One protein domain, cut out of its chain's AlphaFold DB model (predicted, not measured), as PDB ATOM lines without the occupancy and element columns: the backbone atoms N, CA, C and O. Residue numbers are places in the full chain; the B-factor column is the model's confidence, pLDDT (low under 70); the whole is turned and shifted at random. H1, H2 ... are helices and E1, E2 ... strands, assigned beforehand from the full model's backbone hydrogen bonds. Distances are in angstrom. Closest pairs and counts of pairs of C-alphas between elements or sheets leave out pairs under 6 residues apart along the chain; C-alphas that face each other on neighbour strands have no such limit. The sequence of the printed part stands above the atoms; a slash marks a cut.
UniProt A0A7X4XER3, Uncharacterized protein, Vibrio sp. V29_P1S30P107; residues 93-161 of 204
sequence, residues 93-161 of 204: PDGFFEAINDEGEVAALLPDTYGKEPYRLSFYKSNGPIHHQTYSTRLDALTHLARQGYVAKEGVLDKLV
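Overview. This is residues 93 to 161 of the 204 residues of an uncharacterized protein of Vibrio sp. V29_P1S30P107 (UniProt A0A7X4XER3). A strongly twisted sheet of four antiparallel strands has one helix, H1, packed over one face and running along its strands, a two-layer build; after H1 the backbone folds back, pairing briefly with edge strand E1 at residues 151 to 152. The 69 printed residues include, in order, E1, E2, E3, E4 and H1, of class mixed, helices and strands. The sheet's order is E1 - E2 - E3 - E4, a meander, each strand the antiparallel neighbour of the one before. The whole is compact, with a radius of gyration of the C-alphas of 11.3 A and spans of 29 by 21 by 19 A.

Along the chain. Find C-alpha 97 at (41.306, 43.926, 49.235), where E1, residues 97 to 100, begins its 10.5 A. E2 is residues 106 to 111, 16.6 A; E3 is residues 119 to 125, 20.3 A; E4 is residues 128 to 135, 22.2 A. H1, residues 138 to 147, runs 14.4 A to C-alpha 147 at (29.907, 50.781, 58.244).

Arrangement. Look first at the inner hairpin E2 and E3, where N 108 and O 122 are 2.8 A apart, within hydrogen-bond range. In the hairpin E3 and E4, N 121 and O 133 are 2.8 A apart; in the hairpin E1 and E2, N 99 and O 107 are 2.8 A apart. E1 and E4 are apart. H1 is on the sheet at a height of 8.4 A, over E3 and only just not over E2, on which 2 of its C-alphas fall. On the local plane it stands at 14 degrees to E3, along the strands; the closest C-alphas of the two, Tyr 119 and Arg 138, are 6.3 A apart. In H1 every O i to N i+4 pair is within hydrogen-bond range.

Size, cuts and confidence. The C-alphas farthest apart, those of Asp 102 and Lys 116, are 31.1 A apart. The printed part has no cut and no long link between named elements; residues 148 to 161 hold no named element. Mean pLDDT of the printed part is 89.5, with residue 96 under 70.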
ATOM      1  N   PRO A  93      44.487  46.731  54.571       78.62
ATOM      2  CA  PRO A  93      45.824  46.840  53.996       78.62
ATOM      3  C   PRO A  93      45.801  47.478  52.601       78.62
ATOM      4  O   PRO A  93      44.790  47.451  51.892       78.62
ATOM      5  N   ASP A  94      46.930  48.059  52.199       71.44
ATOM      6  CA  ASP A  94      47.102  48.613  50.856       71.44
ATOM      7  C   ASP A  94      47.242  47.497  49.810       71.44
ATOM      8  O   ASP A  94      48.044  46.577  49.972       71.44
ATOM      9  N   GLY A  95      46.472  47.590  48.720       71.56
ATOM     10  CA  GLY A  95      46.449  46.602  47.637       71.56
ATOM     11  C   GLY A  95      45.038  46.155  47.248       71.56
ATOM     12  O   GLY A  95      44.051  46.822  47.568       71.56
ATOM     13  N   PHE A  96      44.962  45.029  46.527       66.81
ATOM     14  CA  PHE A  96      43.709  44.300  46.310       66.81
ATOM     15  C   PHE A  96      43.165  43.834  47.662       66.81
ATOM     16  O   PHE A  96      43.926  43.343  48.495       66.81
ATOM     17  N   PHE A  97      41.871  44.043  47.899       84.94
ATOM     18  CA  PHE A  97      41.306  43.926  49.235       84.94
ATOM     19  C   PHE A  97      40.061  43.035  49.249       84.94
ATOM     20  O   PHE A  97      39.074  43.335  48.581       84.94
ATOM     21  N   GLU A  98      40.117  41.970  50.047       91.88
ATOM     22  CA  GLU A  98      39.000  41.081  50.361       91.88
ATOM     23  C   GLU A  98      38.552  41.265  51.815       91.88
ATOM     24  O   GLU A  98      39.363  41.462  52.729       91.88
ATOM     25  N   ALA A  99      37.246  41.172  52.033       93.81
ATOM     26  CA  ALA A  99      36.620  41.360  53.328       93.81
ATOM     27  C   ALA A  99      35.491  40.364  53.546       93.81
ATOM     28  O   ALA A  99      34.863  39.910  52.594       93.81
ATOM     29  N   ILE A 100      35.183  40.089  54.808       95.12
ATOM     30  CA  ILE A 100      34.020  39.296  55.202       95.12
ATOM     31  C   ILE A 100      33.307  39.966  56.374       95.12
ATOM     32  O   ILE A 100      33.971  40.553  57.233       95.12
ATOM     33  N   ASN A 101      31.979  39.903  56.410       94.69
ATOM     34  CA  ASN A 101      31.195  40.310  57.576       94.69
ATOM     35  C   ASN A 101      30.803  39.095  58.444       94.69
ATOM     36  O   ASN A 101      31.129  37.944  58.145       94.69
ATOM     37  N   ASP A 102      30.134  39.354  59.559       92.81
ATOM     38  CA  ASP A 102      29.618  38.349  60.493       92.81
ATOM     39  C   ASP A 102      28.504  37.467  59.902       92.81
ATOM     40  O   ASP A 102      28.352  36.316  60.313       92.81
ATOM     41  N   GLU A 103      27.791  37.957  58.888       91.12
ATOM     42  CA  GLU A 103      26.808  37.186  58.114       91.12
ATOM     43  C   GLU A 103      27.439  36.233  57.078       91.12
ATOM     44  O   GLU A 103      26.730  35.454  56.435       91.12
ATOM     45  N   GLY A 104      28.763  36.277  56.894       90.75
ATOM     46  CA  GLY A 104      29.474  35.469  55.903       90.75
ATOM     47  C   GLY A 104      29.368  35.987  54.464       90.75
ATOM     48  O   GLY A 104      29.727  35.267  53.531       90.75
ATOM     49  N   GLU A 105      28.898  37.221  54.264       95.12
ATOM     50  CA  GLU A 105      29.004  37.927  52.987       95.12
ATOM     51  C   GLU A 105      30.454  38.364  52.769       95.12
ATOM     52  O   GLU A 105      31.123  38.859  53.679       95.12
ATOM     53  N   VAL A 106      30.944  38.159  51.551       95.44
ATOM     54  CA  VAL A 106      32.301  38.495  51.132       95.44
ATOM     55  C   VAL A 106      32.257  39.709  50.218       95.44
ATOM     56  O   VAL A 106      31.475  39.751  49.272       95.44
ATOM     57  N   ALA A 107      33.135  40.675  50.460       95.44
ATOM     58  CA  ALA A 107      33.324  41.837  49.605       95.44
ATOM     59  C   ALA A 107      34.741  41.853  49.023       95.44
ATOM     60  O   ALA A 107      35.704  41.556  49.727       95.44
ATOM     61  N   ALA A 108      34.878  42.245  47.757       93.88
ATOM     62  CA  ALA A 108      36.168  42.478  47.116       93.88
ATOM     63  C   ALA A 108      36.231  43.892  46.531       93.88
ATOM     64  O   ALA A 108      35.370  44.286  45.738       93.88
ATOM     65  N   LEU A 109      37.266  44.643  46.898       92.62
ATOM     66  CA  LEU A 109      37.592  45.937  46.316       92.62
ATOM     67  C   LEU A 109      38.476  45.732  45.090       92.62
ATOM     68  O   LEU A 109      39.628  45.307  45.180       92.62
ATOM     69  N   LEU A 110      37.918  46.075  43.941       89.94
ATOM     70  CA  LEU A 110      38.514  45.928  42.626       89.94
ATOM     71  C   LEU A 110      38.650  47.305  41.966       89.94
ATOM     72  O   LEU A 110      37.827  48.189  42.221       89.94
ATOM     73  N   PRO A 111      39.639  47.502  41.078       87.88
ATOM     74  CA  PRO A 111      39.595  48.632  40.164       87.88
ATOM     75  C   PRO A 111      38.362  48.501  39.262       87.88
ATOM     76  O   PRO A 111      38.052  47.408  38.774       87.88
ATOM     77  N   ASP A 112      37.661  49.607  39.037       85.81
ATOM     78  CA  ASP A 112      36.656  49.676  37.983       85.81
ATOM     79  C   ASP A 112      37.291  50.228  36.708       85.81
ATOM     80  O   ASP A 112      37.925  51.283  36.703       85.81
ATOM     81  N   THR A 113      37.134  49.488  35.616       77.69
ATOM     82  CA  THR A 113      37.673  49.835  34.297       77.69
ATOM     83  C   THR A 113      36.591  50.283  33.320       77.69
ATOM     84  O   THR A 113      36.913  50.638  32.188       77.69
ATOM     85  N   TYR A 114      35.317  50.233  33.720       74.94
ATOM     86  CA  TYR A 114      34.178  50.485  32.834       74.94
ATOM     87  C   TYR A 114      33.335  51.687  33.275       74.94
ATOM     88  O   TYR A 114      32.730  52.350  32.431       74.94
ATOM     89  N   GLY A 115      33.279  51.965  34.579       75.75
ATOM     90  CA  GLY A 115      32.546  53.089  35.150       75.75
ATOM     91  C   GLY A 115      33.288  54.428  35.105       75.75
ATOM     92  O   GLY A 115      34.443  54.535  34.699       75.75
ATOM     93  N   LYS A 116      32.590  55.484  35.545       84.81
ATOM     94  CA  LYS A 116      33.185  56.815  35.782       84.81
ATOM     95  C   LYS A 116      34.044  56.853  37.043       84.81
ATOM     96  O   LYS A 116      34.929  57.693  37.153       84.81
ATOM     97  N   GLU A 117      33.731  55.973  37.983       91.25
ATOM     98  CA  GLU A 117      34.331  55.936  39.302       91.25
ATOM     99  C   GLU A 117      35.375  54.814  39.351       91.25
ATOM    100  O   GLU A 117      35.061  53.715  38.913       91.25
ATOM    101  N   PRO A 118      36.599  55.049  39.853       89.81
ATOM    102  CA  PRO A 118      37.713  54.111  39.691       89.81
ATOM    103  C   PRO A 118      37.709  52.920  40.664       89.81
ATOM    104  O   PRO A 118      38.519  52.005  40.499       89.81
ATOM    105  N   TYR A 119      36.840  52.909  41.680       91.62
ATOM    106  CA  TYR A 119      36.795  51.858  42.701       91.62
ATOM    107  C   TYR A 119      35.462  51.121  42.677       91.62
ATOM    108  O   TYR A 119      34.410  51.750  42.732       91.62
ATOM    109  N   ARG A 120      35.493  49.787  42.681       93.38
ATOM    110  CA  ARG A 120      34.303  48.933  42.749       93.38
ATOM    111  C   ARG A 120      34.384  47.984  43.933       93.38
ATOM    112  O   ARG A 120      35.356  47.248  44.062       93.38
ATOM    113  N   LEU A 121      33.332  47.945  44.742       94.12
ATOM    114  CA  LEU A 121      33.083  46.857  45.681       94.12
ATOM    115  C   LEU A 121      32.149  45.848  45.029       94.12
ATOM    116  O   LEU A 121      31.039  46.203  44.641       94.12
ATOM    117  N   SER A 122      32.594  44.605  44.919       94.50
ATOM    118  CA  SER A 122      31.760  43.482  44.499       94.50
ATOM    119  C   SER A 122      31.432  42.613  45.705       94.50
ATOM    120  O   SER A 122      32.332  42.294  46.479       94.50
ATOM    121  N   PHE A 123      30.167  42.223  45.844       95.25
ATOM    122  CA  PHE A 123      29.646  41.470  46.983       95.25
ATOM    123  C   PHE A 123      29.210  40.064  46.570       95.25
ATOM    124  O   PHE A 123      28.600  39.865  45.513       95.25
ATOM    125  N   TYR A 124      29.504  39.092  47.429       95.06
ATOM    126  CA  TYR A 124      29.396  37.665  47.155       95.06
ATOM    127  C   TYR A 124      28.888  36.899  48.382       95.06
ATOM    128  O   TYR A 124      29.210  37.238  49.518       95.06
ATOM    129  N   LYS A 125      28.151  35.812  48.149       93.56
ATOM    130  CA  LYS A 125      27.793  34.801  49.159       93.56
ATOM    131  C   LYS A 125      28.162  33.411  48.656       93.56
ATOM    132  O   LYS A 125      28.609  33.249  47.524       93.56
ATOM    133  N   SER A 126      27.957  32.387  49.482       91.19
ATOM    134  CA  SER A 126      28.171  30.986  49.088       91.19
ATOM    135  C   SER A 126      27.410  30.584  47.825       91.19
ATOM    136  O   SER A 126      27.895  29.758  47.066       91.19
ATOM    137  N   ASN A 127      26.262  31.202  47.560       89.69
ATOM    138  CA  ASN A 127      25.447  30.982  46.370       89.69
ATOM    139  C   ASN A 127      25.778  31.934  45.204       89.69
ATOM    140  O   ASN A 127      24.936  32.121  44.328       89.69
ATOM    141  N   GLY A 128      26.966  32.539  45.181       90.38
ATOM    142  CA  GLY A 128      27.457  33.314  44.044       90.38
ATOM    143  C   GLY A 128      27.462  34.838  44.232       90.38
ATOM    144  O   GLY A 128      27.326  35.355  45.347       90.38
ATOM    145  N   PRO A 129      27.670  35.581  43.128       91.75
ATOM    146  CA  PRO A 129      27.674  37.042  43.123       91.75
ATOM    147  C   PRO A 129      26.294  37.633  43.422       91.75
ATOM    148  O   PRO A 129      25.290  37.180  42.877       91.75
ATOM    149  N   ILE A 130      26.256  38.693  44.234       91.62
ATOM    150  CA  ILE A 130      25.015  39.395  44.587       91.62
ATOM    151  C   ILE A 130      24.880  40.667  43.757       91.62
ATOM    152  O   ILE A 130      23.955  40.820  42.964       91.62
ATOM    153  N   HIS A 131      25.797  41.608  43.972       91.88
ATOM    154  CA  HIS A 131      25.781  42.922  43.343       91.88
ATOM    155  C   HIS A 131      27.159  43.582  43.447       91.88
ATOM    156  O   HIS A 131      28.070  43.058  44.088       91.88
ATOM    157  N   HIS A 132      27.313  44.741  42.814       93.00
ATOM    158  CA  HIS A 132      28.479  45.593  42.999       93.00
ATOM    159  C   HIS A 132      28.065  47.061  43.126       93.00
ATOM    160  O   HIS A 132      26.983  47.449  42.684       93.00
ATOM    161  N   GLN A 133      28.934  47.869  43.727       93.69
ATOM    162  CA  GLN A 133      28.784  49.316  43.881       93.69
ATOM    163  C   GLN A 133      30.103  50.006  43.529       93.69
ATOM    164  O   GLN A 133      31.173  49.430  43.721       93.69
ATOM    165  N   THR A 134      30.035  51.232  43.015       94.38
ATOM    166  CA  THR A 134      31.210  51.996  42.570       94.38
ATOM    167  C   THR A 134      31.383  53.280  43.377       94.38
ATOM    168  O   THR A 134      30.393  53.915  43.738       94.38
ATOM    169  N   TYR A 135      32.630  53.687  43.620       93.06
ATOM    170  CA  TYR A 135      32.999  54.824  44.466       93.06
ATOM    171  C   TYR A 135      34.103  55.660  43.826       93.06
ATOM    172  O   TYR A 135      35.037  55.131  43.219       93.06
ATOM    173  N   SER A 136      34.010  56.977  44.008       92.12
ATOM    174  CA  SER A 136      34.959  57.947  43.455       92.12
ATOM    175  C   SER A 136      36.320  57.906  44.133       92.12
ATOM    176  O   SER A 136      37.354  58.115  43.495       92.12
ATOM    177  N   THR A 137      36.339  57.593  45.428       90.38
ATOM    178  CA  THR A 137      37.564  57.477  46.211       90.38
ATOM    179  C   THR A 137      37.659  56.121  46.898       90.38
ATOM    180  O   THR A 137      36.655  55.515  47.277       90.38
ATOM    181  N   ARG A 138      38.898  55.655  47.111       88.44
ATOM    182  CA  ARG A 138      39.163  54.447  47.902       88.44
ATOM    183  C   ARG A 138      38.586  54.590  49.306       88.44
ATOM    184  O   ARG A 138      38.046  53.629  49.840       88.44
ATOM    185  N   LEU A 139      38.713  55.780  49.891       88.25
ATOM    186  CA  LEU A 139      38.274  56.046  51.254       88.25
ATOM    187  C   LEU A 139      36.766  55.828  51.397       88.25
ATOM    188  O   LEU A 139      36.364  55.119  52.308       88.25
ATOM    189  N   ASP A 140      35.961  56.320  50.453       89.56
ATOM    190  CA  ASP A 140      34.506  56.127  50.477       89.56
ATOM    191  C   ASP A 140      34.116  54.643  50.409       89.56
ATOM    192  O   ASP A 140      33.224  54.197  51.137       89.56
ATOM    193  N   ALA A 141      34.821  53.856  49.587       91.56
ATOM    194  CA  ALA A 141      34.618  52.412  49.514       91.56
ATOM    195  C   ALA A 141      34.963  51.722  50.849       91.56
ATOM    196  O   ALA A 141      34.192  50.908  51.357       91.56
ATOM    197  N   LEU A 142      36.096  52.071  51.465       90.75
ATOM    198  CA  LEU A 142      36.495  51.506  52.759       90.75
ATOM    199  C   LEU A 142      35.553  51.931  53.895       90.75
ATOM    200  O   LEU A 142      35.210  51.108  54.747       90.75
ATOM    201  N   THR A 143      35.093  53.186  53.895       88.88
ATOM    202  CA  THR A 143      34.081  53.683  54.833       88.88
ATOM    203  C   THR A 143      32.790  52.880  54.696       88.88
ATOM    204  O   THR A 143      32.194  52.506  55.708       88.88
ATOM    205  N   HIS A 144      32.359  52.563  53.470       91.19
ATOM    206  CA  HIS A 144      31.185  51.718  53.248       91.19
ATOM    207  C   HIS A 144      31.356  50.334  53.891       91.19
ATOM    208  O   HIS A 144      30.502  49.912  54.667       91.19
ATOM    209  N   LEU A 145      32.485  49.670  53.640       91.38
ATOM    210  CA  LEU A 145      32.796  48.363  54.223       91.38
ATOM    211  C   LEU A 145      32.798  48.401  55.755       91.38
ATOM    212  O   LEU A 145      32.149  47.577  56.398       91.38
ATOM    213  N   ALA A 146      33.465  49.396  56.348       88.44
ATOM    214  CA  ALA A 146      33.531  49.543  57.801       88.44
ATOM    215  C   ALA A 146      32.145  49.751  58.424       88.44
ATOM    216  O   ALA A 146      31.837  49.176  59.468       88.44
ATOM    217  N   ARG A 147      31.279  50.538  57.773       87.44
ATOM    218  CA  ARG A 147      29.907  50.781  58.244       87.44
ATOM    219  C   ARG A 147      29.035  49.530  58.219       87.44
ATOM    220  O   ARG A 147      28.146  49.432  59.059       87.44
ATOM    221  N   GLN A 148      29.304  48.617  57.292       89.69
ATOM    222  CA  GLN A 148      28.587  47.353  57.109       89.69
ATOM    223  C   GLN A 148      29.238  46.176  57.865       89.69
ATOM    224  O   GLN A 148      28.891  45.025  57.628       89.69
ATOM    225  N   GLY A 149      30.196  46.443  58.762       90.38
ATOM    226  CA  GLY A 149      30.794  45.412  59.621       90.38
ATOM    227  C   GLY A 149      31.816  44.505  58.930       90.38
ATOM    228  O   GLY A 149      32.219  43.493  59.502       90.38
ATOM    229  N   TYR A 150      32.272  44.856  57.727       92.69
ATOM    230  CA  TYR A 150      33.272  44.062  57.021       92.69
ATOM    231  C   TYR A 150      34.649  44.144  57.677       92.69
ATOM    232  O   TYR A 150      35.091  45.179  58.183       92.69
ATOM    233  N   VAL A 151      35.358  43.022  57.620       91.31
ATOM    234  CA  VAL A 151      36.702  42.863  58.164       91.31
ATOM    235  C   VAL A 151      37.626  42.317  57.093       91.31
ATOM    236  O   VAL A 151      37.301  41.321  56.452       91.31
ATOM    237  N   ALA A 152      38.793  42.946  56.946       92.25
ATOM    238  CA  ALA A 152      39.883  42.466  56.105       92.25
ATOM    239  C   ALA A 152      40.188  40.990  56.356       92.25
ATOM    240  O   ALA A 152      40.511  40.613  57.487       92.25
ATOM    241  N   LYS A 153      40.125  40.162  55.312       91.69
ATOM    242  CA  LYS A 153      40.495  38.752  55.421       91.69
ATOM    243  C   LYS A 153      40.882  38.200  54.058       91.69
ATOM    244  O   LYS A 153      40.062  38.160  53.158       91.69
ATOM    245  N   GLU A 154      42.124  37.761  53.935       90.19
ATOM    246  CA  GLU A 154      42.664  37.202  52.696       90.19
ATOM    247  C   GLU A 154      42.113  35.794  52.407       90.19
ATOM    248  O   GLU A 154      41.904  34.990  53.329       90.19
ATOM    249  N   GLY A 155      41.887  35.498  51.124       89.56
ATOM    250  CA  GLY A 155      41.469  34.186  50.631       89.56
ATOM    251  C   GLY A 155      40.050  33.805  51.050       89.56
ATOM    252  O   GLY A 155      39.742  32.619  51.192       89.56
ATOM    253  N   VAL A 156      39.187  34.784  51.335       92.12
ATOM    254  CA  VAL A 156      37.767  34.516  51.612       92.12
ATOM    255  C   VAL A 156      36.994  34.302  50.327       92.12
ATOM    256  O   VAL A 156      36.100  33.461  50.315       92.12
ATOM    257  N   LEU A 157      37.361  34.998  49.249       90.25
ATOM    258  CA  LEU A 157      36.723  34.811  47.953       90.25
ATOM    259  C   LEU A 157      37.084  33.443  47.364       90.25
ATOM    260  O   LEU A 157      36.199  32.704  46.936       90.25
ATOM    261  N   ASP A 158      38.358  33.057  47.452       90.38
ATOM    262  CA  ASP A 158      38.854  31.754  46.992       90.38
ATOM    263  C   ASP A 158      38.151  30.568  47.665       90.38
ATOM    264  O   ASP A 158      38.002  29.507  47.067       90.38
ATOM    265  N   LYS A 159      37.683  30.740  48.908       89.38
ATOM    266  CA  LYS A 159      36.933  29.705  49.639       89.38
ATOM    267  C   LYS A 159      35.502  29.527  49.148       89.38
ATOM    268  O   LYS A 159      34.906  28.490  49.429       89.38
ATOM    269  N   LEU A 160      34.940  30.531  48.481       88.44
ATOM    270  CA  LEU A 160      33.600  30.454  47.905       88.44
ATOM    271  C   LEU A 160      33.650  29.869  46.494       88.44
ATOM    272  O   LEU A 160      32.831  29.020  46.139       88.44
ATOM    273  N   VAL A 161      34.618  30.317  45.694       87.31
ATOM    274  CA  VAL A 161      34.720  29.962  44.278       87.31
ATOM    275  C   VAL A 161      34.975  28.463  44.100       87.31
ATOM    276  O   VAL A 161      35.851  27.874  44.725       87.31
TER     277      VAL A 161